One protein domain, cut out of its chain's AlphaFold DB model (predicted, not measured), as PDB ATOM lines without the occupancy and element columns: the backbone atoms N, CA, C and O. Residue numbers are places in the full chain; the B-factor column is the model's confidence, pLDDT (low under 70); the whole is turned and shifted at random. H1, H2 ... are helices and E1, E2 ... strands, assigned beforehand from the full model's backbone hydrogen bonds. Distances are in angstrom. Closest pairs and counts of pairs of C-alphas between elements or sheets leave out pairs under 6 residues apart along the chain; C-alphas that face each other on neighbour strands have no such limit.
ATOM      1  N   GLU A  34       4.913  22.363  63.924       93.44
ATOM      2  CA  GLU A  34       3.963  21.827  64.895       93.44
ATOM      3  C   GLU A  34       2.529  22.062  64.432       93.44
ATOM      4  O   GLU A  34       1.743  21.119  64.421       93.44
ATOM      5  N   PHE A  35       2.216  23.280  63.977       93.38
ATOM      6  CA  PHE A  35       0.905  23.604  63.419       93.38
ATOM      7  C   PHE A  35       0.564  22.695  62.233       93.38
ATOM      8  O   PHE A  35      -0.508  22.095  62.198       93.38
ATOM      9  N   ILE A  36       1.480  22.558  61.268       94.06
ATOM     10  CA  ILE A  36       1.243  21.716  60.089       94.06
ATOM     11  C   ILE A  36       1.046  20.259  60.515       94.06
ATOM     12  O   ILE A  36       0.088  19.631  60.078       94.06
ATOM     13  N   ASN A  37       1.900  19.727  61.391       92.75
ATOM     14  CA  ASN A  37       1.798  18.344  61.859       92.75
ATOM     15  C   ASN A  37       0.499  18.081  62.629       92.75
ATOM     16  O   ASN A  37      -0.128  17.044  62.416       92.75
ATOM     17  N   GLU A  38       0.064  19.020  63.472       91.31
ATOM     18  CA  GLU A  38      -1.232  18.962  64.150       91.31
ATOM     19  C   GLU A  38      -2.368  18.895  63.124       91.31
ATOM     20  O   GLU A  38      -3.186  17.978  63.178       91.31
ATOM     21  N   LYS A  39      -2.392  19.804  62.140       89.75
ATOM     22  CA  LYS A  39      -3.475  19.869  61.145       89.75
ATOM     23  C   LYS A  39      -3.475  18.703  60.172       89.75
ATOM     24  O   LYS A  39      -4.546  18.219  59.811       89.75
ATOM     25  N   VAL A  40      -2.304  18.204  59.792       91.00
ATOM     26  CA  VAL A  40      -2.186  16.965  59.022       91.00
ATOM     27  C   VAL A  40      -2.715  15.793  59.843       91.00
ATOM     28  O   VAL A  40      -3.537  15.036  59.335       91.00
ATOM     29  N   SER A  41      -2.313  15.673  61.114       87.50
ATOM     30  CA  SER A  41      -2.807  14.630  62.015       87.50
ATOM     31  C   SER A  41      -4.325  14.698  62.174       87.50
ATOM     32  O   SER A  41      -4.984  13.676  62.036       87.50
ATOM     33  N   GLU A  42      -4.906  15.878  62.406       84.69
ATOM     34  CA  GLU A  42      -6.363  16.066  62.467       84.69
ATOM     35  C   GLU A  42      -7.043  15.615  61.165       84.69
ATOM     36  O   GLU A  42      -8.025  14.871  61.209       84.69
ATOM     37  N   ALA A  43      -6.499  16.004  60.007       83.25
ATOM     38  CA  ALA A  43      -7.074  15.697  58.701       83.25
ATOM     39  C   ALA A  43      -7.058  14.197  58.360       83.25
ATOM     40  O   ALA A  43      -8.044  13.696  57.806       83.25
ATOM     41  N   ILE A  44      -5.965  13.495  58.688       80.94
ATOM     42  CA  ILE A  44      -5.806  12.051  58.440       80.94
ATOM     43  C   ILE A  44      -6.387  11.184  59.558       80.94
ATOM     44  O   ILE A  44      -6.648   9.999  59.341       80.94
ATOM     45  N   SER A  45      -6.563  11.736  60.761       71.31
ATOM     46  CA  SER A  45      -7.076  10.967  61.885       71.31
ATOM     47  C   SER A  45      -8.510  10.523  61.621       71.31
ATOM     48  O   SER A  45      -9.373  11.282  61.186       71.31
ATOM     49  N   GLN A  46      -8.777   9.265  61.956       56.00
ATOM     50  CA  GLN A  46     -10.140   8.752  62.088       56.00
ATOM     51  C   GLN A  46     -10.734   9.102  63.463       56.00
ATOM     52  O   GLN A  46     -11.822   8.632  63.794       56.00
ATOM     53  N   ASN A  47     -10.000   9.858  64.294       44.75
ATOM     54  CA  ASN A  47     -10.309   9.995  65.707       44.75
ATOM     55  C   ASN A  47     -11.413  11.021  65.948       44.75
ATOM     56  O   ASN A  47     -11.400  12.151  65.465       44.75
ATOM     57  N   GLY A  58     -13.000  14.438  60.878       61.72
ATOM     58  CA  GLY A  58     -11.803  14.332  60.026       61.72
ATOM     59  C   GLY A  58     -12.103  14.822  58.609       61.72
ATOM     60  O   GLY A  58     -13.174  14.512  58.083       61.72
ATOM     61  N   PHE A  59     -11.189  15.561  57.965       69.38
ATOM     62  CA  PHE A  59     -11.390  16.048  56.586       69.38
ATOM     63  C   PHE A  59     -11.710  14.894  55.624       69.38
ATOM     64  O   PHE A  59     -12.648  14.982  54.834       69.38
ATOM     65  N   ILE A  60     -11.012  13.763  55.765       68.94
ATOM     66  CA  ILE A  60     -11.264  12.559  54.964       68.94
ATOM     67  C   ILE A  60     -12.640  11.951  55.274       68.94
ATOM     68  O   ILE A  60     -13.378  11.595  54.358       68.94
ATOM     69  N   SER A  61     -13.041  11.888  56.546       64.25
ATOM     70  CA  SER A  61     -14.381  11.420  56.931       64.25
ATOM     71  C   SER A  61     -15.480  12.304  56.332       64.25
ATOM     72  O   SER A  61     -16.496  11.799  55.859       64.25
ATOM     73  N   LEU A  62     -15.255  13.621  56.269       65.94
ATOM     74  CA  LEU A  62     -16.159  14.550  55.592       65.94
ATOM     75  C   LEU A  62     -16.201  14.303  54.083       65.94
ATOM     76  O   LEU A  62     -17.289  14.323  53.514       65.94
ATOM     77  N   MET A  63     -15.062  14.036  53.438       68.38
ATOM     78  CA  MET A  63     -15.012  13.675  52.016       68.38
ATOM     79  C   MET A  63     -15.812  12.403  51.715       68.38
ATOM     80  O   MET A  63     -16.563  12.374  50.740       68.38
ATOM     81  N   VAL A  64     -15.735  11.389  52.584       65.19
ATOM     82  CA  VAL A  64     -16.492  10.133  52.440       65.19
ATOM     83  C   VAL A  64     -18.004  10.368  52.426       65.19
ATOM     84  O   VAL A  64     -18.725   9.748  51.644       65.19
ATOM     85  N   LEU A  65     -18.499  11.320  53.222       63.38
ATOM     86  CA  LEU A  65     -19.921  11.677  53.264       63.38
ATOM     87  C   LEU A  65     -20.407  12.459  52.028       63.38
ATOM     88  O   LEU A  65     -21.616  12.616  51.847       63.38
ATOM     89  N   LYS A  66     -19.504  12.990  51.191       62.50
ATOM     90  CA  LYS A  66     -19.852  13.883  50.065       62.50
ATOM     91  C   LYS A  66     -20.203  13.157  48.768       62.50
ATOM     92  O   LYS A  66     -20.665  13.807  47.833       62.50
ATOM     93  N   GLY A  67     -20.075  11.832  48.734       62.50
ATOM     94  CA  GLY A  67     -20.549  10.988  47.637       62.50
ATOM     95  C   GLY A  67     -19.436  10.279  46.867       62.50
ATOM     96  O   GLY A  67     -18.248  10.542  47.044       62.50
ATOM     97  N   ASN A  68     -19.846   9.358  45.993       66.19
ATOM     98  CA  ASN A  68     -18.960   8.349  45.402       66.19
ATOM     99  C   ASN A  68     -17.828   8.910  44.527       66.19
ATOM    100  O   ASN A  68     -16.776   8.287  44.437       66.19
ATOM    101  N   GLU A  69     -18.012  10.068  43.889       70.50
ATOM    102  CA  GLU A  69     -16.965  10.664  43.047       70.50
ATOM    103  C   GLU A  69     -15.796  11.201  43.876       70.50
ATOM    104  O   GLU A  69     -14.645  11.005  43.504       70.50
ATOM    105  N   VAL A  70     -16.081  11.787  45.043       73.31
ATOM    106  CA  VAL A  70     -15.072  12.330  45.969       73.31
ATOM    107  C   VAL A  70     -14.266  11.209  46.638       73.31
ATOM    108  O   VAL A  70     -13.099  11.400  46.975       73.31
ATOM    109  N   LEU A  71     -14.834  10.001  46.763       75.00
ATOM    110  CA  LEU A  71     -14.123   8.832  47.300       75.00
ATOM    111  C   LEU A  71     -12.887   8.447  46.479       75.00
ATOM    112  O   LEU A  71     -11.925   7.929  47.044       75.00
ATOM    113  N   LYS A  72     -12.892   8.715  45.167       80.50
ATOM    114  CA  LYS A  72     -11.756   8.420  44.276       80.50
ATOM    115  C   LYS A  72     -10.522   9.260  44.607       80.50
ATOM    116  O   LYS A  72      -9.412   8.849  44.287       80.50
ATOM    117  N   ASP A  73     -10.715  10.393  45.278       85.06
ATOM    118  CA  ASP A  73      -9.648  11.329  45.625       85.06
ATOM    119  C   ASP A  73      -9.059  11.082  47.018       85.06
ATOM    120  O   ASP A  73      -8.014  11.638  47.346       85.06
ATOM    121  N   VAL A  74      -9.688  10.235  47.843       84.88
ATOM    122  CA  VAL A  74      -9.215   9.947  49.207       84.88
ATOM    123  C   VAL A  74      -7.769   9.421  49.235       84.88
ATOM    124  O   VAL A  74      -6.998   9.938  50.046       84.88
ATOM    125  N   PRO A  75      -7.348   8.469  48.371       87.25
ATOM    126  CA  PRO A  75      -5.950   8.029  48.333       87.25
ATOM    127  C   PRO A  75      -4.985   9.179  48.026       87.25
ATOM    128  O   PRO A  75      -3.986   9.353  48.715       87.25
ATOM    129  N   ILE A  76      -5.355  10.029  47.067       89.25
ATOM    130  CA  ILE A  76      -4.542  11.163  46.622       89.25
ATOM    131  C   ILE A  76      -4.377  12.185  47.750       89.25
ATOM    132  O   ILE A  76      -3.270  12.637  48.034       89.25
ATOM    133  N   VAL A  77      -5.470  12.516  48.441       89.56
ATOM    134  CA  VAL A  77      -5.453  13.397  49.616       89.56
ATOM    135  C   VAL A  77      -4.563  12.826  50.719       89.56
ATOM    136  O   VAL A  77      -3.783  13.566  51.321       89.56
ATOM    137  N   PHE A  78      -4.643  11.517  50.967       89.00
ATOM    138  CA  PHE A  78      -3.801  10.854  51.958       89.00
ATOM    139  C   PHE A  78      -2.316  10.939  51.590       89.00
ATOM    140  O   PHE A  78      -1.485  11.239  52.449       89.00
ATOM    141  N   GLU A  79      -1.968  10.734  50.321       90.50
ATOM    142  CA  GLU A  79      -0.591  10.852  49.847       90.50
ATOM    143  C   GLU A  79      -0.074  12.296  49.903       90.50
ATOM    144  O   GLU A  79       1.047  12.517  50.358       90.50
ATOM    145  N   MET A  80      -0.890  13.296  49.547       93.44
ATOM    146  CA  MET A  80      -0.525  14.716  49.681       93.44
ATOM    147  C   MET A  80      -0.227  15.089  51.138       93.44
ATOM    148  O   MET A  80       0.785  15.735  51.418       93.44
ATOM    149  N   PHE A  81      -1.068  14.656  52.079       93.44
ATOM    150  CA  PHE A  81      -0.822  14.878  53.503       93.44
ATOM    151  C   PHE A  81       0.385  14.098  54.024       93.44
ATOM    152  O   PHE A  81       1.151  14.635  54.822       93.44
ATOM    153  N   SER A  82       0.600  12.873  53.547       91.75
ATOM    154  CA  SER A  82       1.775  12.072  53.906       91.75
ATOM    155  C   SER A  82       3.071  12.725  53.419       91.75
ATOM    156  O   SER A  82       4.042  12.791  54.171       91.75
ATOM    157  N   LEU A  83       3.080  13.275  52.199       93.94
ATOM    158  CA  LEU A  83       4.202  14.059  51.676       93.94
ATOM    159  C   LEU A  83       4.437  15.327  52.495       93.94
ATOM    160  O   LEU A  83       5.587  15.649  52.789       93.94
ATOM    161  N   LEU A  84       3.371  16.026  52.892       95.81
ATOM    162  CA  LEU A  84       3.482  17.220  53.725       95.81
ATOM    163  C   LEU A  84       4.040  16.895  55.119       95.81
ATOM    164  O   LEU A  84       4.966  17.567  55.563       95.81
ATOM    165  N   ALA A  85       3.555  15.837  55.773       94.12
ATOM    166  CA  ALA A  85       4.082  15.366  57.057       94.12
ATOM    167  C   ALA A  85       5.532  14.864  56.963       94.12
ATOM    168  O   ALA A  85       6.335  15.058  57.873       94.12
ATOM    169  N   TYR A  86       5.901  14.215  55.858       94.31
ATOM    170  CA  TYR A  86       7.297  13.866  55.609       94.31
ATOM    171  C   TYR A  86       8.156  15.132  55.483       94.31
ATOM    172  O   TYR A  86       9.190  15.253  56.144       94.31
ATOM    173  N   ALA A  87       7.701  16.092  54.676       95.81
ATOM    174  CA  ALA A  87       8.396  17.337  54.399       95.81
ATOM    175  C   ALA A  87       8.637  18.177  55.657       95.81
ATOM    176  O   ALA A  87       9.749  18.665  55.839       95.81
ATOM    177  N   THR A  88       7.664  18.295  56.565       95.56
ATOM    178  CA  THR A  88       7.828  19.063  57.816       95.56
ATOM    179  C   THR A  88       8.956  18.532  58.698       95.56
ATOM    180  O   THR A  88       9.539  19.293  59.464       95.56
ATOM    181  N   SER A  89       9.301  17.245  58.583       93.69
ATOM    182  CA  SER A  89      10.404  16.628  59.332       93.69
ATOM    183  C   SER A  89      11.780  16.756  58.662       93.69
ATOM    184  O   SER A  89      12.794  16.411  59.275       93.69
ATOM    185  N   LYS A  90      11.838  17.199  57.398       95.88
ATOM    186  CA  LYS A  90      13.054  17.161  56.561       95.88
ATOM    187  C   LYS A  90      13.439  18.493  55.943       95.88
ATOM    188  O   LYS A  90      14.618  18.701  55.663       95.88
ATOM    189  N   PHE A  91      12.464  19.346  55.677       96.62
ATOM    190  CA  PHE A  91      12.616  20.523  54.841       96.62
ATOM    191  C   PHE A  91      12.397  21.797  55.652       96.62
ATOM    192  O   PHE A  91      11.595  21.801  56.588       96.62
ATOM    193  N   PRO A  92      13.108  22.885  55.316       96.06
ATOM    194  CA  PRO A  92      12.871  24.170  55.944       96.06
ATOM    195  C   PRO A  92      11.457  24.675  55.634       96.06
ATOM    196  O   PRO A  92      10.910  24.437  54.553       96.06
ATOM    197  N   ILE A  93      10.902  25.427  56.584       95.44
ATOM    198  CA  ILE A  93       9.698  26.231  56.385       95.44
ATOM    199  C   ILE A  93      10.150  27.676  56.171       95.44
ATOM    200  O   ILE A  93      10.811  28.255  57.032       95.44
ATOM    201  N   ALA A  94       9.817  28.246  55.019       92.94
ATOM    202  CA  ALA A  94      10.119  29.625  54.669       92.94
ATOM    203  C   ALA A  94       8.832  30.451  54.682       92.94
ATOM    204  O   ALA A  94       7.922  30.194  53.894       92.94
ATOM    205  N   VAL A  95       8.760  31.453  55.559       90.38
ATOM    206  CA  VAL A  95       7.679  32.444  55.525       90.38
ATOM    207  C   VAL A  95       7.973  33.419  54.394       90.38
ATOM    208  O   VAL A  95       8.992  34.111  54.419       90.38
ATOM    209  N   PHE A  96       7.112  33.441  53.383       86.06
ATOM    210  CA  PHE A  96       7.275  34.290  52.214       86.06
ATOM    211  C   PHE A  96       5.914  34.683  51.629       86.06
ATOM    212  O   PHE A  96       5.145  33.842  51.158       86.06
ATOM    213  N   ASP A  97       5.641  35.984  51.611       80.38
ATOM    214  CA  ASP A  97       4.446  36.562  51.002       80.38
ATOM    215  C   ASP A  97       4.789  37.097  49.606       80.38
ATOM    216  O   ASP A  97       5.108  38.269  49.443       80.38
ATOM    217  N   PHE A  98       4.722  36.242  48.582       70.94
ATOM    218  CA  PHE A  98       4.986  36.659  47.198       70.94
ATOM    219  C   PHE A  98       4.000  37.736  46.753       70.94
ATOM    220  O   PHE A  98       2.785  37.535  46.854       70.94
ATOM    221  N   GLU A  99       4.473  38.855  46.210       72.00
ATOM    222  CA  GLU A  99       3.576  39.877  45.661       72.00
ATOM    223  C   GLU A  99       3.129  39.509  44.243       72.00
ATOM    224  O   GLU A  99       1.958  39.669  43.890       72.00
ATOM    225  N   ASN A 100       4.032  38.917  43.460       69.88
ATOM    226  CA  ASN A 100       3.801  38.488  42.083       69.88
ATOM    227  C   ASN A 100       4.496  37.146  41.781       69.88
ATOM    228  O   ASN A 100       5.174  36.571  42.627       69.88
ATOM    229  N   ASP A 101       4.269  36.613  40.582       68.31
ATOM    230  CA  ASP A 101       4.778  35.311  40.139       68.31
ATOM    231  C   ASP A 101       6.224  35.352  39.607       68.31
ATOM    232  O   ASP A 101       6.826  34.308  39.354       68.31
ATOM    233  N   ALA A 102       6.808  36.546  39.458       65.50
ATOM    234  CA  ALA A 102       8.183  36.728  39.005       65.50
ATOM    235  C   ALA A 102       9.216  36.569  40.133       65.50
ATOM    236  O   ALA A 102      10.399  36.400  39.833       65.50
ATOM    237  N   GLU A 103       8.774  36.610  41.391       67.81
ATOM    238  CA  GLU A 103       9.609  36.577  42.600       67.81
ATOM    239  C   GLU A 103       9.941  35.164  43.096       67.81
ATOM    240  O   GLU A 103      10.851  35.000  43.908       67.81
ATOM    241  N   ILE A 104       9.251  34.126  42.606       73.19
ATOM    242  CA  ILE A 104       9.614  32.743  42.930       73.19
ATOM    243  C   ILE A 104      10.849  32.340  42.128       73.19
ATOM    244  O   ILE A 104      10.764  31.981  40.950       73.19
ATOM    245  N   ASP A 105      11.999  32.324  42.800       83.06
ATOM    246  CA  ASP A 105      13.150  31.554  42.342       83.06
ATOM    247  C   ASP A 105      12.974  30.081  42.733       83.06
ATOM    248  O   ASP A 105      13.241  29.658  43.861       83.06
ATOM    249  N   LEU A 106      12.541  29.272  41.764       86.69
ATOM    250  CA  LEU A 106      12.375  27.826  41.926       86.69
ATOM    251  C   LEU A 106      13.666  27.130  42.392       86.69
ATOM    252  O   LEU A 106      13.594  26.069  43.008       86.69
ATOM    253  N   ASN A 107      14.849  27.700  42.127       87.94
ATOM    254  CA  ASN A 107      16.109  27.120  42.583       87.94
ATOM    255  C   ASN A 107      16.396  27.382  44.059       87.94
ATOM    256  O   ASN A 107      17.007  26.527  44.702       87.94
ATOM    257  N   GLN A 108      15.942  28.513  44.596       89.56
ATOM    258  CA  GLN A 108      16.081  28.847  46.011       89.56
ATOM    259  C   GLN A 108      15.195  27.956  46.889       89.56
ATOM    260  O   GLN A 108      15.599  27.556  47.978       89.56
ATOM    261  N   PHE A 109      13.995  27.624  46.414       91.06
ATOM    262  CA  PHE A 109      12.985  26.917  47.203       91.06
ATOM    263  C   PHE A 109      12.922  25.405  46.934       91.06
ATOM    264  O   PHE A 109      11.892  24.769  47.157       91.06
ATOM    265  N   LYS A 110      14.020  24.801  46.469       94.06
ATOM    266  CA  LYS A 110      14.113  23.342  46.314       94.06
ATOM    267  C   LYS A 110      13.966  22.650  47.666       94.06
ATOM    268  O   LYS A 110      14.759  22.913  48.563       94.06
ATOM    269  N   ASN A 111      13.032  21.699  47.760       96.44
ATOM    270  CA  ASN A 111      12.768  20.935  48.984       96.44
ATOM    271  C   ASN A 111      12.452  21.857  50.168       96.44
ATOM    272  O   ASN A 111      13.117  21.783  51.196       96.44
ATOM    273  N   THR A 112      11.457  22.727  50.002       96.62
ATOM    274  CA  THR A 112      11.058  23.741  50.988       96.62
ATOM    275  C   THR A 112       9.539  23.779  51.112       96.62
ATOM    276  O   THR A 112       8.818  23.595  50.129       96.62
ATOM    277  N   ILE A 113       9.044  24.045  52.319       96.75
ATOM    278  CA  ILE A 113       7.646  24.410  52.549       96.75
ATOM    279  C   ILE A 113       7.583  25.932  52.597       96.75
ATOM    280  O   ILE A 113       8.146  26.548  53.499       96.75
ATOM    281  N   VAL A 114       6.918  26.551  51.634       94.38
ATOM    282  CA  VAL A 114       6.731  28.001  51.617       94.38
ATOM    283  C   VAL A 114       5.361  28.338  52.180       94.38
ATOM    284  O   VAL A 114       4.359  27.757  51.760       94.38
ATOM    285  N   VAL A 115       5.311  29.263  53.132       93.44
ATOM    286  CA  VAL A 115       4.078  29.650  53.821       93.44
ATOM    287  C   VAL A 115       3.838  31.144  53.692       93.44
ATOM    288  O   VAL A 115       4.753  31.951  53.825       93.44
ATOM    289  N   SER A 116       2.585  31.506  53.457       89.56
ATOM    290  CA  SER A 116       2.110  32.883  53.457       89.56
ATOM    291  C   SER A 116       1.049  32.995  54.540       89.56
ATOM    292  O   SER A 116      -0.097  32.578  54.343       89.56
ATOM    293  N   GLU A 117       1.440  33.511  55.705       85.50
ATOM    294  CA  GLU A 117       0.539  33.673  56.852       85.50
ATOM    295  C   GLU A 117      -0.531  34.724  56.544       85.50
ATOM    296  O   GLU A 117      -1.714  34.498  56.782       85.50
ATOM    297  N   ALA A 118      -0.149  35.829  55.896       83.62
ATOM    298  CA  ALA A 118      -1.082  36.890  55.532       83.62
ATOM    299  C   ALA A 118      -2.162  36.421  54.544       83.62
ATOM    300  O   ALA A 118      -3.287  36.929  54.555       83.62
ATOM    301  N   LYS A 119      -1.831  35.461  53.669       85.50
ATOM    302  CA  LYS A 119      -2.748  34.964  52.634       85.50
ATOM    303  C   LYS A 119      -3.297  33.569  52.919       85.50
ATOM    304  O   LYS A 119      -4.068  33.086  52.090       85.50
ATOM    305  N   ASN A 120      -2.941  32.954  54.048       88.38
ATOM    306  CA  ASN A 120      -3.373  31.616  54.456       88.38
ATOM    307  C   ASN A 120      -3.068  30.534  53.411       88.38
ATOM    308  O   ASN A 120      -3.950  29.783  52.989       88.38
ATOM    309  N   LYS A 121      -1.813  30.477  52.958       90.44
ATOM    310  CA  LYS A 121      -1.367  29.532  51.923       90.44
ATOM    311  C   LYS A 121      -0.126  28.788  52.355       90.44
ATOM    312  O   LYS A 121       0.735  29.340  53.038       90.44
ATOM    313  N   LEU A 122      -0.025  27.565  51.868       93.88
ATOM    314  CA  LEU A 122       1.139  26.717  52.016       93.88
ATOM    315  C   LEU A 122       1.447  26.069  50.664       93.88
ATOM    316  O   LEU A 122       0.544  25.641  49.951       93.88
ATOM    317  N   ILE A 123       2.722  26.003  50.298       95.56
ATOM    318  CA  ILE A 123       3.188  25.346  49.079       95.56
ATOM    319  C   ILE A 123       4.341  24.435  49.459       95.56
ATOM    320  O   ILE A 123       5.355  24.886  49.985       95.56
ATOM    321  N   LEU A 124       4.198  23.151  49.165       96.94
ATOM    322  CA  LEU A 124       5.287  22.199  49.264       96.94
ATOM    323  C   LEU A 124       6.018  22.134  47.918       96.94
ATOM    324  O   LEU A 124       5.418  21.770  46.907       96.94
ATOM    325  N   LEU A 125       7.304  22.484  47.907       96.50
ATOM    326  CA  LEU A 125       8.170  22.424  46.730       96.50
ATOM    327  C   LEU A 125       9.152  21.262  46.872       96.50
ATOM    328  O   LEU A 125      10.008  21.271  47.753       96.50
ATOM    329  N   LEU A 126       9.033  20.262  46.000       96.44
ATOM    330  CA  LEU A 126       9.799  19.014  46.035       96.44
ATOM    331  C   LEU A 126      10.639  18.861  44.776       96.44
ATOM    332  O   LEU A 126      10.122  18.912  43.664       96.44
ATOM    333  N   THR A 127      11.932  18.623  44.943       96.31
ATOM    334  CA  THR A 127      12.805  18.251  43.826       96.31
ATOM    335  C   THR A 127      12.491  16.822  43.412       96.31
ATOM    336  O   THR A 127      12.411  15.928  44.251       96.31
ATOM    337  N   VAL A 128      12.352  16.608  42.110       96.19
ATOM    338  CA  VAL A 128      12.100  15.302  41.509       96.19
ATOM    339  C   VAL A 128      13.244  14.998  40.551       96.19
ATOM    340  O   VAL A 128      13.515  15.787  39.640       96.19
ATOM    341  N   ASN A 129      13.938  13.875  40.750       96.56
ATOM    342  CA  ASN A 129      14.980  13.463  39.810       96.56
ATOM    343  C   ASN A 129      14.359  12.858  38.546       96.56
ATOM    344  O   ASN A 129      13.179  12.511  38.497       96.56
ATOM    345  N   ALA A 130      15.178  12.723  37.506       96.50
ATOM    346  CA  ALA A 130      14.753  12.102  36.262       96.50
ATOM    347  C   ALA A 130      14.260  10.666  36.511       96.50
ATOM    348  O   ALA A 130      14.990   9.847  37.063       96.50
ATOM    349  N   GLY A 131      13.026  10.376  36.094       93.94
ATOM    350  CA  GLY A 131      12.377   9.075  36.279       93.94
ATOM    351  C   GLY A 131      11.673   8.881  37.626       93.94
ATOM    352  O   GLY A 131      10.917   7.922  37.759       93.94
ATOM    353  N   ASP A 132      11.843   9.794  38.589       95.19
ATOM    354  CA  ASP A 132      11.306   9.621  39.946       95.19
ATOM    355  C   ASP A 132       9.856  10.106  40.098       95.19
ATOM    356  O   ASP A 132       9.180   9.717  41.051       95.19
ATOM    357  N   LEU A 133       9.340  10.931  39.174       93.00
ATOM    358  CA  LEU A 133       8.009  11.545  39.309       93.00
ATOM    359  C   LEU A 133       6.884  10.526  39.575       93.00
ATOM    360  O   LEU A 133       6.096  10.768  40.490       93.00
ATOM    361  N   PRO A 134       6.804   9.378  38.867       91.56
ATOM    362  CA  PRO A 134       5.775   8.371  39.132       91.56
ATOM    363  C   PRO A 134       5.879   7.711  40.512       91.56
ATOM    364  O   PRO A 134       4.884   7.192  41.001       91.56
ATOM    365  N   TYR A 135       7.058   7.727  41.139       90.38
ATOM    366  CA  TYR A 135       7.278   7.160  42.471       90.38
ATOM    367  C   TYR A 135       7.032   8.181  43.584       90.38
ATOM    368  O   TYR A 135       6.567   7.813  44.658       90.38
ATOM    369  N   VAL A 136       7.336   9.458  43.329       87.44
ATOM    370  CA  VAL A 136       7.121  10.556  44.284       87.44
ATOM    371  C   VAL A 136       5.650  10.961  44.344       87.44
ATOM    372  O   VAL A 136       5.123  11.198  45.428       87.44
ATOM    373  N   ALA A 137       4.994  11.069  43.187       87.62
ATOM    374  CA  ALA A 137       3.617  11.533  43.076       87.62
ATOM    375  C   ALA A 137       2.915  10.854  41.894       87.62
ATOM    376  O   ALA A 137       2.700  11.457  40.837       87.62
ATOM    377  N   HIS A 138       2.555   9.581  42.071       87.06
ATOM    378  CA  HIS A 138       1.982   8.754  41.005       87.06
ATOM    379  C   HIS A 138       0.719   9.386  40.387       87.06
ATOM    380  O   HIS A 138       0.550   9.393  39.168       87.06
ATOM    381  N   TRP A 139      -0.124  10.014  41.213       85.94
ATOM    382  CA  TRP A 139      -1.358  10.675  40.781       85.94
ATOM    383  C   TRP A 139      -1.101  11.888  39.878       85.94
ATOM    384  O   TRP A 139      -1.869  12.136  38.946       85.94
ATOM    385  N   ILE A 140       0.000  12.612  40.106       86.75
ATOM    386  CA  ILE A 140       0.433  13.719  39.246       86.75
ATOM    387  C   ILE A 140       1.004  13.166  37.946       86.75
ATOM    388  O   ILE A 140       0.634  13.630  36.868       86.75
ATOM    389  N   ALA A 141       1.863  12.149  38.028       87.88
ATOM    390  CA  ALA A 141       2.460  11.521  36.855       87.88
ATOM    391  C   ALA A 141       1.404  10.958  35.889       87.88
ATOM    392  O   ALA A 141       1.568  11.058  34.671       87.88
ATOM    393  N   ASP A 142       0.304  10.415  36.408       85.88
ATOM    394  CA  ASP A 142      -0.827   9.938  35.608       85.88
ATOM    395  C   ASP A 142      -1.536  11.052  34.830       85.88
ATOM    396  O   ASP A 142      -2.020  10.818  33.723       85.88
ATOM    397  N   SER A 143      -1.597  12.261  35.392       83.75
ATOM    398  CA  SER A 143      -2.254  13.408  34.751       83.75
ATOM    399  C   SER A 143      -1.442  14.006  33.596       83.75
ATOM    400  O   SER A 143      -1.985  14.743  32.774       83.75
ATOM    401  N   ILE A 144      -0.147  13.682  33.508       87.62
ATOM    402  CA  ILE A 144       0.751  14.162  32.456       87.62
ATOM    403  C   ILE A 144       0.668  13.194  31.264       87.62
ATOM    404  O   ILE A 144       1.012  12.024  31.406       87.62
ATOM    405  N   PRO A 145       0.275  13.622  30.051       85.19
ATOM    406  CA  PRO A 145       0.186  12.696  28.917       85.19
ATOM    407  C   PRO A 145       1.555  12.243  28.386       85.19
ATOM    408  O   PRO A 145       1.725  11.107  27.950       85.19
ATOM    409  N   SER A 146       2.555  13.129  28.420       90.06
ATOM    410  CA  SER A 146       3.867  12.876  27.819       90.06
ATOM    411  C   SER A 146       4.763  12.027  28.720       90.06
ATOM    412  O   SER A 146       5.215  12.484  29.769       90.06
ATOM    413  N   GLN A 147       5.098  10.811  28.275       90.69
ATOM    414  CA  GLN A 147       6.053   9.945  28.980       90.69
ATOM    415  C   GLN A 147       7.445  10.583  29.090       90.69
ATOM    416  O   GLN A 147       8.141  10.386  30.082       90.69
ATOM    417  N   GLN A 148       7.839  11.378  28.092       93.06
ATOM    418  CA  GLN A 148       9.100  12.108  28.126       93.06
ATOM    419  C   GLN A 148       9.129  13.089  29.304       93.06
ATOM    420  O   GLN A 148      10.108  13.108  30.041       93.06
ATOM    421  N   VAL A 149       8.046  13.845  29.516       91.88
ATOM    422  CA  VAL A 149       7.942  14.805  30.627       91.88
ATOM    423  C   VAL A 149       7.967  14.092  31.978       91.88
ATOM    424  O   VAL A 149       8.683  14.534  32.869       91.88
ATOM    425  N   LYS A 150       7.269  12.957  32.125       92.19
ATOM    426  CA  LYS A 150       7.293  12.161  33.372       92.19
ATOM    427  C   LYS A 150       8.692  11.687  33.762       92.19
ATOM    428  O   LYS A 150       8.972  11.502  34.941       92.19
ATOM    429  N   ASN A 151       9.551  11.462  32.770       94.44
ATOM    430  CA  ASN A 151      10.912  10.978  32.970       94.44
ATOM    431  C   ASN A 151      11.934  12.114  33.146       94.44
ATOM    432  O   ASN A 151      13.105  11.837  33.402       94.44
ATOM    433  N   MET A 152      11.534  13.378  33.002       96.38
ATOM    434  CA  MET A 152      12.422  14.521  33.209       96.38
ATOM    435  C   MET A 152      12.545  14.867  34.693       96.38
ATOM    436  O   MET A 152      11.625  14.651  35.478       96.38
ATOM    437  N   ALA A 153      13.694  15.423  35.071       96.81
ATOM    438  CA  ALA A 153      13.869  16.020  36.388       96.81
ATOM    439  C   ALA A 153      13.103  17.349  36.476       96.81
ATOM    440  O   ALA A 153      12.817  17.982  35.457       96.81
ATOM    441  N   GLY A 154      12.814  17.814  37.687       96.31
ATOM    442  CA  GLY A 154      12.138  19.091  37.872       96.31
ATOM    443  C   GLY A 154      11.807  19.421  39.318       96.31
ATOM    444  O   GLY A 154      12.295  18.777  40.248       96.31
ATOM    445  N   LEU A 155      10.952  20.429  39.479       96.81
ATOM    446  CA  LEU A 155      10.377  20.814  40.763       96.81
ATOM    447  C   LEU A 155       8.873  20.579  40.737       96.81
ATOM    448  O   LEU A 155       8.174  21.083  39.861       96.81
ATOM    449  N   LEU A 156       8.372  19.839  41.712       96.81
ATOM    450  CA  LEU A 156       6.956  19.633  41.936       96.81
ATOM    451  C   LEU A 156       6.454  20.624  42.987       96.81
ATOM    452  O   LEU A 156       6.957  20.645  44.105       96.81
ATOM    453  N   ALA A 157       5.456  21.428  42.629       96.50
ATOM    454  CA  ALA A 157       4.779  22.357  43.520       96.50
ATOM    455  C   ALA A 157       3.392  21.822  43.879       96.50
ATOM    456  O   ALA A 157       2.523  21.695  43.013       96.50
ATOM    457  N   ILE A 158       3.188  21.531  45.163       96.69
ATOM    458  CA  ILE A 158       1.941  21.004  45.718       96.69
ATOM    459  C   ILE A 158       1.340  22.068  46.647       96.69
ATOM    460  O   ILE A 158       1.847  22.264  47.756       96.69
ATOM    461  N   PRO A 159       0.300  22.794  46.209       95.56
ATOM    462  CA  PRO A 159      -0.309  23.835  47.016       95.56
ATOM    463  C   PRO A 159      -1.368  23.285  47.982       95.56
ATOM    464  O   PRO A 159      -2.040  22.285  47.724       95.56
ATOM    465  N   PHE A 160      -1.522  23.992  49.098       94.62
ATOM    466  CA  PHE A 160      -2.528  23.767  50.126       94.62
ATOM    467  C   PHE A 160      -3.114  25.119  50.557       94.62
ATOM    468  O   PHE A 160      -2.374  26.066  50.853       94.62
ATOM    469  N   SER A 161      -4.439  25.215  50.626       91.50
ATOM    470  CA  SER A 161      -5.112  26.361  51.246       91.50
ATOM    471  C   SER A 161      -5.255  26.153  52.744       91.50
ATOM    472  O   SER A 161      -5.438  25.030  53.211       91.50
ATOM    473  N   ILE A 162      -5.226  27.247  53.499       89.56
ATOM    474  CA  ILE A 162      -5.632  27.251  54.899       89.56
ATOM    475  C   ILE A 162      -6.974  27.973  54.992       89.56
ATOM    476  O   ILE A 162      -7.083  29.163  54.694       89.56
ATOM    477  N   GLU A 163      -8.009  27.245  55.395       85.06
ATOM    478  CA  GLU A 163      -9.361  27.781  55.537       85.06
ATOM    479  C   GLU A 163      -9.812  27.775  56.992       85.06
ATOM    480  O   GLU A 163      -9.466  26.893  57.774       85.06
ATOM    481  N   LEU A 164     -10.621  28.768  57.359       79.38
ATOM    482  CA  LEU A 164     -11.207  28.859  58.688       79.38
ATOM    483  C   LEU A 164     -12.628  28.301  58.669       79.38
ATOM    484  O   LEU A 164     -13.518  28.846  58.012       79.38
ATOM    485  N   HIS A 165     -12.871  27.268  59.470       72.12
ATOM    486  CA  HIS A 165     -14.208  26.736  59.710       72.12
ATOM    487  C   HIS A 165     -14.525  26.814  61.200       72.12
ATOM    488  O   HIS A 165     -13.788  26.294  62.034       72.12
ATOM    489  N   ALA A 166     -15.610  27.517  61.544       75.31
ATOM    490  CA  ALA A 166     -15.985  27.800  62.933       75.31
ATOM    491  C   ALA A 166     -14.824  28.380  63.777       75.31
ATOM    492  O   ALA A 166     -14.679  28.066  64.955       75.31
ATOM    493  N   GLY A 167     -13.978  29.214  63.157       73.12
ATOM    494  CA  GLY A 167     -12.823  29.844  63.805       73.12
ATOM    495  C   GLY A 167     -11.591  28.947  63.969       73.12
ATOM    496  O   GLY A 167     -10.588  29.421  64.492       73.12
ATOM    497  N   LYS A 168     -11.633  27.689  63.514       79.19
ATOM    498  CA  LYS A 168     -10.485  26.774  63.516       79.19
ATOM    499  C   LYS A 168      -9.853  26.697  62.118       79.19
ATOM    500  O   LYS A 168     -10.607  26.577  61.150       79.19
ATOM    501  N   PRO A 169      -8.516  26.766  61.995       83.75
ATOM    502  CA  PRO A 169      -7.835  26.628  60.712       83.75
ATOM    503  C   PRO A 169      -7.713  25.161  60.291       83.75
ATOM    504  O   PRO A 169      -7.362  24.302  61.099       83.75
ATOM    505  N   PHE A 170      -7.958  24.902  59.011       84.88
ATOM    506  CA  PHE A 170      -7.830  23.604  58.355       84.88
ATOM    507  C   PHE A 170      -6.891  23.728  57.160       84.88
ATOM    508  O   PHE A 170      -7.034  24.655  56.365       84.88
ATOM    509  N   ILE A 171      -5.959  22.783  57.020       90.56
ATOM    510  CA  ILE A 171      -5.137  22.648  55.813       90.56
ATOM    511  C   ILE A 171      -5.916  21.802  54.809       90.56
ATOM    512  O   ILE A 171      -6.297  20.673  55.113       90.56
ATOM    513  N   LEU A 172      -6.131  22.344  53.616       88.25
ATOM    514  CA  LEU A 172      -6.870  21.711  52.534       88.25
ATOM    515  C   LEU A 172      -5.942  21.504  51.331       88.25
ATOM    516  O   LEU A 172      -5.386  22.485  50.829       88.25
ATOM    517  N   PRO A 173      -5.760  20.263  50.849       91.38
ATOM    518  CA  PRO A 173      -5.027  20.011  49.617       91.38
ATOM    519  C   PRO A 173      -5.747  20.640  48.426       91.38
ATOM    520  O   PRO A 173      -6.970  20.549  48.305       91.38
ATOM    521  N   GLU A 174      -4.992  21.264  47.529       91.12
ATOM    522  CA  GLU A 174      -5.559  21.812  46.303       91.12
ATOM    523  C   GLU A 174      -5.808  20.738  45.246       91.12
ATOM    524  O   GLU A 174      -5.105  19.730  45.158       91.12
ATOM    525  N   TRP A 175      -6.790  21.006  44.385       89.12
ATOM    526  CA  TRP A 175      -7.166  20.129  43.276       89.12
ATOM    527  C   TRP A 175      -6.190  20.158  42.097       89.12
ATOM    528  O   TRP A 175      -6.292  19.324  41.195       89.12
ATOM    529  N   CYS A 176      -5.254  21.106  42.099       91.62
ATOM    530  CA  CYS A 176      -4.221  21.248  41.090       91.62
ATOM    531  C   CYS A 176      -2.828  21.325  41.718       91.62
ATOM    532  O   CYS A 176      -2.653  21.818  42.831       91.62
ATOM    533  N   ALA A 177      -1.832  20.917  40.943       95.19
ATOM    534  CA  ALA A 177      -0.412  21.075  41.233       95.19
ATOM    535  C   ALA A 177       0.322  21.558  39.972       95.19
ATOM    536  O   ALA A 177      -0.275  21.642  38.894       95.19
ATOM    537  N   ALA A 178       1.607  21.880  40.105       95.75
ATOM    538  CA  ALA A 178       2.460  22.235  38.977       95.75
ATOM    539  C   ALA A 178       3.754  21.425  38.992       95.75
ATOM    540  O   ALA A 178       4.383  21.263  40.038       95.75
ATOM    541  N   PHE A 179       4.177  20.963  37.821       96.31
ATOM    542  CA  PHE A 179       5.496  20.380  37.619       96.31
ATOM    543  C   PHE A 179       6.339  21.282  36.717       96.31
ATOM    544  O   PHE A 179       5.990  21.528  35.564       96.31
ATOM    545  N   TYR A 180       7.453  21.773  37.248       95.75
ATOM    546  CA  TYR A 180       8.405  22.633  36.557       95.75
ATOM    547  C   TYR A 180       9.552  21.804  36.002       95.75
ATOM    548  O   TYR A 180      10.482  21.436  36.730       95.75
ATOM    549  N   VAL A 181       9.502  21.524  34.703       94.62
ATOM    550  CA  VAL A 181      10.512  20.701  34.033       94.62
ATOM    551  C   VAL A 181      11.878  21.375  34.135       94.62
ATOM    552  O   VAL A 181      12.035  22.553  33.817       94.62
ATOM    553  N   ASN A 182      12.882  20.624  34.586       93.81
ATOM    554  CA  ASN A 182      14.246  21.084  34.846       93.81
ATOM    555  C   ASN A 182      14.338  22.285  35.808       93.81
ATOM    556  O   ASN A 182      15.319  23.027  35.768       93.81
ATOM    557  N   ASN A 183      13.347  22.472  36.690       92.62
ATOM    558  CA  ASN A 183      13.217  23.655  37.552       92.62
ATOM    559  C   ASN A 183      13.115  24.967  36.751       92.62
ATOM    560  O   ASN A 183      13.486  26.031  37.248       92.62
ATOM    561  N   ASN A 184      12.644  24.901  35.501       91.56
ATOM    562  CA  ASN A 184      12.447  26.076  34.670       91.56
ATOM    563  C   ASN A 184      11.014  26.595  34.829       91.56
ATOM    564  O   ASN A 184      10.047  25.896  34.520       91.56
ATOM    565  N   ARG A 185      10.896  27.851  35.261       90.19
ATOM    566  CA  ARG A 185       9.622  28.552  35.439       90.19
ATOM    567  C   ARG A 185       8.829  28.706  34.138       90.19
ATOM    568  O   ARG A 185       7.604  28.742  34.173       90.19
ATOM    569  N   GLU A 186       9.524  28.733  33.001       88.88
ATOM    570  CA  GLU A 186       8.914  28.813  31.671       88.88
ATOM    571  C   GLU A 186       8.277  27.480  31.250       88.88
ATOM    572  O   GLU A 186       7.414  27.444  30.377       88.88
ATOM    573  N   HIS A 187       8.672  26.367  31.881       90.69
ATOM    574  CA  HIS A 187       8.203  25.016  31.565       90.69
ATOM    575  C   HIS A 187       7.290  24.468  32.669       90.69
ATOM    576  O   HIS A 187       7.512  23.381  33.209       90.69
ATOM    577  N   CYS A 188       6.264  25.247  33.013       93.81
ATOM    578  CA  CYS A 188       5.227  24.851  33.958       93.81
ATOM    579  C   CYS A 188       4.216  23.905  33.298       93.81
ATOM    580  O   CYS A 188       3.512  24.289  32.364       93.81
ATOM    581  N   ILE A 189       4.089  22.695  33.837       93.62
ATOM    582  CA  ILE A 189       3.057  21.724  33.472       93.62
ATOM    583  C   ILE A 189       2.002  21.715  34.587       93.62
ATOM    584  O   ILE A 189       2.260  21.141  35.648       93.62
ATOM    585  N   PRO A 190       0.838  22.369  34.407       92.69
ATOM    586  CA  PRO A 190      -0.251  22.280  35.372       92.69
ATOM    587  C   PRO A 190      -0.860  20.875  35.340       92.69
ATOM    588  O   PRO A 190      -1.013  20.267  34.281       92.69
ATOM    589  N   THR A 191      -1.231  20.365  36.507       90.38
ATOM    590  CA  THR A 191      -1.744  19.000  36.668       90.38
ATOM    591  C   THR A 191      -2.971  18.986  37.560       90.38
ATOM    592  O   THR A 191      -2.998  19.699  38.563       90.38
ATOM    593  N   VAL A 192      -3.956  18.145  37.238       87.62
ATOM    594  CA  VAL A 192      -5.076  17.840  38.139       87.62
ATOM    595  C   VAL A 192      -4.627  16.774  39.132       87.62
ATOM    596  O   VAL A 192      -4.222  15.686  38.728       87.62
ATOM    597  N   THR A 193      -4.726  17.075  40.423       85.50
ATOM    598  CA  THR A 193      -4.479  16.119  41.508       85.50
ATOM    599  C   THR A 193      -5.774  15.424  41.916       85.50
ATOM    600  O   THR A 193      -5.814  14.203  41.965       85.50
ATOM    601  N   LEU A 194      -6.855  16.174  42.147       85.31
ATOM    602  CA  LEU A 194      -8.132  15.640  42.633       85.31
ATOM    603  C   LEU A 194      -9.103  15.454  41.454       85.31
ATOM    604  O   LEU A 194      -9.628  16.419  40.897       85.31
ATOM    605  N   ARG A 195      -9.319  14.204  41.028       75.12
ATOM    606  CA  ARG A 195     -10.072  13.853  39.810       75.12
ATOM    607  C   ARG A 195     -11.575  14.033  39.972       75.12
ATOM    608  O   ARG A 195     -12.259  14.255  38.973       75.12
ATOM    609  N   SER A 196     -12.100  13.977  41.197       72.19
ATOM    610  CA  SER A 196     -13.517  14.267  41.440       72.19
ATOM    611  C   SER A 196     -13.878  15.686  41.006       72.19
ATOM    612  O   SER A 196     -14.968  15.907  40.489       72.19
ATOM    613  N   MET A 197     -12.930  16.619  41.119       66.44
ATOM    614  CA  MET A 197     -13.113  18.005  40.708       66.44
ATOM    615  C   MET A 197     -13.231  18.131  39.183       66.44
ATOM    616  O   MET A 197     -14.123  18.827  38.709       66.44
ATOM    617  N   ALA A 198     -12.443  17.365  38.420       59.97
ATOM    618  CA  ALA A 198     -12.508  17.337  36.955       59.97
ATOM    619  C   ALA A 198     -13.789  16.693  36.393       59.97
ATOM    620  O   ALA A 198     -14.229  17.060  35.308       59.97
ATOM    621  N   ASN A 199     -14.396  15.757  37.128       58.50
ATOM    622  CA  ASN A 199     -15.619  15.056  36.706       58.50
ATOM    623  C   ASN A 199     -16.902  15.678  37.267       58.50
ATOM    624  O   ASN A 199     -18.012  15.252  36.942       58.50
ATOM    625  N   SER A 200     -16.764  16.650  38.162       54.44
ATOM    626  CA  SER A 200     -17.896  17.329  38.761       54.44
ATOM    627  C   SER A 200     -18.410  18.413  37.812       54.44
ATOM    628  O   SER A 200     -17.636  19.216  37.299       54.44
ATOM    629  N   ASN A 201     -19.729  18.480  37.600       51.12
ATOM    630  CA  ASN A 201     -20.405  19.599  36.922       51.12
ATOM    631  C   ASN A 201     -20.362  20.887  37.784       51.12
ATOM    632  O   ASN A 201     -21.382  21.539  38.001       51.12
ATOM    633  N   ILE A 202     -19.207  21.212  38.364       55.16
ATOM    634  CA  ILE A 202     -18.964  22.405  39.170       55.16
ATOM    635  C   ILE A 202     -18.472  23.501  38.222       55.16
ATOM    636  O   ILE A 202     -17.618  23.260  37.376       55.16
ATOM    637  N   GLU A 203     -18.987  24.722  38.371       46.72
ATOM    638  CA  GLU A 203     -18.644  25.886  37.530       46.72
ATOM    639  C   GLU A 203     -17.128  26.168  37.461       46.72
ATOM    640  O   GLU A 203     -16.630  26.652  36.452       46.72
ATOM    641  N   ALA A 204     -16.351  25.782  38.482       48.56
ATOM    642  CA  ALA A 204     -14.883  25.850  38.465       48.56
ATOM    643  C   ALA A 204     -14.218  24.954  37.395       48.56
ATOM    644  O   ALA A 204     -13.020  25.079  37.155       48.56
ATOM    645  N   PHE A 205     -14.979  24.062  36.758       52.16
ATOM    646  CA  PHE A 205     -14.570  23.190  35.656       52.16
ATOM    647  C   PHE A 205     -15.447  23.358  34.408       52.16
ATOM    648  O   PHE A 205     -15.307  22.597  33.453       52.16
ATOM    649  N   SER A 206     -16.321  24.372  34.352       53.94
ATOM    650  CA  SER A 206     -16.939  24.749  33.081       53.94
ATOM    651  C   SER A 206     -15.878  25.417  32.197       53.94
ATOM    652  O   SER A 206     -15.592  26.599  32.370       53.94
ATOM    653  N   GLY A 207     -15.253  24.656  31.295       65.88
ATOM    654  CA  GLY A 207     -14.211  25.148  30.384       65.88
ATOM    655  C   GLY A 207     -12.962  24.262  30.345       65.88
ATOM    656  O   GLY A 207     -13.013  23.086  30.697       65.88
ATOM    657  N   ASP A 208     -11.840  24.826  29.894       78.94
ATOM    658  CA  ASP A 208     -10.546  24.140  29.890       78.94
ATOM    659  C   ASP A 208      -9.963  24.092  31.311       78.94
ATOM    660  O   ASP A 208      -9.611  25.117  31.903       78.94
ATOM    661  N   TRP A 209      -9.839  22.884  31.866       81.69
ATOM    662  CA  TRP A 209      -9.283  22.682  33.204       81.69
ATOM    663  C   TRP A 209      -7.853  23.214  33.328       81.69
ATOM    664  O   TRP A 209      -7.455  23.615  34.422       81.69
ATOM    665  N   ILE A 210      -7.086  23.232  32.232       86.56
ATOM    666  CA  ILE A 210      -5.699  23.700  32.220       86.56
ATOM    667  C   ILE A 210      -5.668  25.199  32.529       86.56
ATOM    668  O   ILE A 210      -4.892  25.643  33.378       86.56
ATOM    669  N   GLU A 211      -6.552  25.981  31.905       87.44
ATOM    670  CA  GLU A 211      -6.673  27.416  32.163       87.44
ATOM    671  C   GLU A 211      -7.074  27.685  33.620       87.44
ATOM    672  O   GLU A 211      -6.444  28.500  34.304       87.44
ATOM    673  N   ASN A 212      -8.057  26.940  34.131       86.12
ATOM    674  CA  ASN A 212      -8.514  27.066  35.516       86.12
ATOM    675  C   ASN A 212      -7.420  26.676  36.518       86.12
ATOM    676  O   ASN A 212      -7.266  27.338  37.549       86.12
ATOM    677  N   ALA A 213      -6.621  25.652  36.206       89.94
ATOM    678  CA  ALA A 213      -5.496  25.230  37.029       89.94
ATOM    679  C   ALA A 213      -4.425  26.320  37.062       89.94
ATOM    680  O   ALA A 213      -3.990  26.707  38.140       89.94
ATOM    681  N   LEU A 214      -4.050  26.898  35.918       91.69
ATOM    682  CA  LEU A 214      -3.082  28.000  35.882       91.69
ATOM    683  C   LEU A 214      -3.598  29.251  36.598       91.69
ATOM    684  O   LEU A 214      -2.836  29.918  37.297       91.69
ATOM    685  N   HIS A 215      -4.891  29.563  36.482       89.62
ATOM    686  CA  HIS A 215      -5.501  30.639  37.257       89.62
ATOM    687  C   HIS A 215      -5.418  30.348  38.764       89.62
ATOM    688  O   HIS A 215      -5.009  31.215  39.540       89.62
ATOM    689  N   ARG A 216      -5.725  29.118  39.193       90.00
ATOM    690  CA  ARG A 216      -5.622  28.720  40.601       90.00
ATOM    691  C   ARG A 216      -4.178  28.729  41.105       90.00
ATOM    692  O   ARG A 216      -3.929  29.264  42.177       90.00
ATOM    693  N   LEU A 217      -3.222  28.231  40.334       92.38
ATOM    694  CA  LEU A 217      -1.795  28.265  40.667       92.38
ATOM    695  C   LEU A 217      -1.274  29.710  40.766       92.38
ATOM    696  O   LEU A 217      -0.498  30.014  41.669       92.38
ATOM    697  N   SER A 218      -1.779  30.634  39.937       91.19
ATOM    698  CA  SER A 218      -1.447  32.065  40.055       91.19
ATOM    699  C   SER A 218      -1.918  32.683  41.375       91.19
ATOM    700  O   SER A 218      -1.249  33.562  41.916       91.19
ATOM    701  N   PHE A 219      -3.016  32.187  41.959       88.62
ATOM    702  CA  PHE A 219      -3.433  32.594  43.302       88.62
ATOM    703  C   PHE A 219      -2.400  32.181  44.355       88.62
ATOM    704  O   PHE A 219      -2.243  32.894  45.338       88.62
ATOM    705  N   PHE A 220      -1.656  31.096  44.149       90.62
ATOM    706  CA  PHE A 220      -0.514  30.712  44.987       90.62
ATOM    707  C   PHE A 220       0.782  31.441  44.617       90.62
ATOM    708  O   PHE A 220       1.836  31.092  45.134       90.62
ATOM    709  N   ASN A 221       0.714  32.449  43.742       89.44
ATOM    710  CA  ASN A 221       1.867  33.184  43.229       89.44
ATOM    711  C   ASN A 221       2.911  32.290  42.530       89.44
ATOM    712  O   ASN A 221       4.037  32.720  42.311       89.44
ATOM    713  N   LEU A 222       2.532  31.068  42.140       91.75
ATOM    714  CA  LEU A 222       3.392  30.165  41.384       91.75
ATOM    715  C   LEU A 222       3.668  30.730  39.982       91.75
ATOM    716  O   LEU A 222       2.750  31.290  39.374       91.75
ATOM    717  N   PRO A 223       4.893  30.577  39.441       92.12
ATOM    718  CA  PRO A 223       5.218  31.073  38.114       92.12
ATOM    719  C   PRO A 223       4.418  30.303  37.070       92.12
ATOM    720  O   PRO A 223       4.627  29.111  36.857       92.12
ATOM    721  N   VAL A 224       3.465  30.986  36.443       92.31
ATOM    722  CA  VAL A 224       2.560  30.385  35.452       92.31
ATOM    723  C   VAL A 224       2.381  31.242  34.210       92.31
ATOM    724  O   VAL A 224       1.771  30.786  33.245       92.31
ATOM    725  N   ARG A 225       2.889  32.481  34.213       90.19
ATOM    726  CA  ARG A 225       2.721  33.441  33.119       90.19
ATOM    727  C   ARG A 225       3.037  32.842  31.752       90.19
ATOM    728  O   ARG A 225       2.204  32.923  30.857       90.19
ATOM    729  N   ASP A 226       4.198  32.213  31.608       88.81
ATOM    730  CA  ASP A 226       4.659  31.728  30.305       88.81
ATOM    731  C   ASP A 226       3.815  30.526  29.826       88.81
ATOM    732  O   ASP A 226       3.451  30.449  28.653       88.81
ATOM    733  N   ALA A 227       3.359  29.663  30.744       88.12
ATOM    734  CA  ALA A 227       2.397  28.602  30.432       88.12
ATOM    735  C   ALA A 227       1.015  29.151  30.031       88.12
ATOM    736  O   ALA A 227       0.375  28.618  29.125       88.12
ATOM    737  N   ARG A 228       0.554  30.245  30.656       88.62
ATOM    738  CA  ARG A 228      -0.701  30.914  30.268       88.62
ATOM    739  C   ARG A 228      -0.613  31.521  28.873       88.62
ATOM    740  O   ARG A 228      -1.578  31.433  28.119       88.62
ATOM    741  N   GLU A 229       0.520  32.127  28.522       87.69
ATOM    742  CA  GLU A 229       0.742  32.647  27.169       87.69
ATOM    743  C   GLU A 229       0.790  31.517  26.133       87.69
ATOM    744  O   GLU A 229       0.145  31.622  25.090       87.69
ATOM    745  N   ALA A 230       1.444  30.393  26.450       85.12
ATOM    746  CA  ALA A 230       1.490  29.233  25.563       85.12
ATOM    747  C   ALA A 230       0.085  28.730  25.179       85.12
ATOM    748  O   ALA A 230      -0.168  28.480  24.000       85.12
ATOM    749  N   ILE A 231      -0.856  28.668  26.131       82.50
ATOM    750  CA  ILE A 231      -2.252  28.270  25.866       82.50
ATOM    751  C   ILE A 231      -2.956  29.247  24.925       82.50
ATOM    752  O   ILE A 231      -3.615  28.813  23.984       82.50
ATOM    753  N   LYS A 232      -2.796  30.561  25.125       80.12
ATOM    754  CA  LYS A 232      -3.416  31.574  24.250       80.12
ATOM    755  C   LYS A 232      -2.936  31.459  22.804       80.12
ATOM    756  O   LYS A 232      -3.692  31.741  21.879       80.12
ATOM    757  N   THR A 233      -1.675  31.074  22.622       78.56
ATOM    758  CA  THR A 233      -1.062  30.889  21.301       78.56
ATOM    759  C   THR A 233      -1.299  29.503  20.703       78.56
ATOM    760  O   THR A 233      -1.004  29.290  19.526       78.56
ATOM    761  N   ALA A 234      -1.838  28.557  21.480       68.44
ATOM    762  CA  ALA A 234      -2.136  27.222  20.994       68.44
ATOM    763  C   ALA A 234      -3.324  27.262  20.007       68.44
ATOM    764  O   ALA A 234      -4.306  27.975  20.239       68.44
TER     765      ALA A 234
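What this domain is: This is residues 34 to 47 and 58 to 234 of the 243 residues of an uncharacterized protein of Yersinia pseudotuberculosis serotype O:1b (strain IP 31758) (UniProt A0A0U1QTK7). A strongly twisted, branched sheet of seven strands, with the long E4 in its middle, makes the core; H1, H4, H5 and H6 cover one face, H9 covers part of the other, and H10 folds back along H9. H2, H3 and H8 lie off the sheet: H2 packs on H1 and on residues 74 to 77 of H4, and H8 packs on H3. The printed part has 191 residues, with ten named helices and seven named strands in the order H1 to H4, E1 to E3, H5 to H7, E4 to E7, H8 to H10; its class is mixed, helices and strands. It is compact, with a radius of gyration of the C-alphas of 15.9 A and spans of 46 by 37 by 32 A.

How they stand to each other: Begin at H1, residues 34 to 44, which touches H4, residues 74 to 88, opposite ways at a shallow tilt of 18 degrees; C-alphas 40 and 81 are closest, 6.1 A. H2, residues 59 to 64, touches H1 at C-alphas 43 and 59, 4.8 A, and touches H3, residues 68 to 71, only at the corner. H4 is on the sheet at a height of 9.1 A. Next find E1, residues 93 to 95, parallel to E2, residues 112 to 116, with N 94 and O 113 2.8 A apart. E2 forms a hairpin with E3, residues 121 to 128, with N 114 and O 123 2.8 A apart. H5, residues 133 to 136, and H6, residues 138 to 143, are on the same face as H4; H7, residues 147 to 150, only grazes the sheet. E4, residues 154 to 165, is antiparallel to E3, with N 126 and O 156 2.8 A apart. On the other side of E4 lie E5, residues 168 to 173, with N 163 and O 170 2.9 A apart, and E6, residues 176 to 181, with N 157 and O 178 2.8 A apart. E7, residues 188 to 192, forms a hairpin with E6, with N 179 and O 189 2.9 A apart. H8, residues 195 to 199, touches H3 at C-alphas 196 and 70, 5.2 A. H9, residues 209 to 219, is on the opposite face from H4, at a height of 8.3 A, and forms a helical hairpin with H10, residues 225 to 233; C-alphas 214 and 228 are closest, 6.8 A. Every O i to N i+4 pair is within hydrogen-bond range in H1, H2, H4, H8, H9 and H10, and 1 of 2 in H6; H3, H5 and H7 are too short for one.

Where its parts are: Find C-alpha 34 at (3.963, 21.827, 64.895), where H1 begins. H4 runs 21.2 A, E3 22.2 A, and E4 35.1 A from C-alpha 154 at (12.138, 19.091, 37.872). H10 ends at C-alpha 233, at (-1.062, 30.889, 21.301).

The domain as a whole: C-alphas 47 and 233, the farthest apart, are 49.9 A apart. Residues 48 to 57 are not printed; C-alphas 47 and 58 are 7.3 A apart across this cut. The link from E1 to E2 is long, 16 residues. Mean pLDDT of the printed part is 84.9; look for values under 70 at residues 46 to 47, 58 to 68, 100 to 103, 197 to 207 and 234.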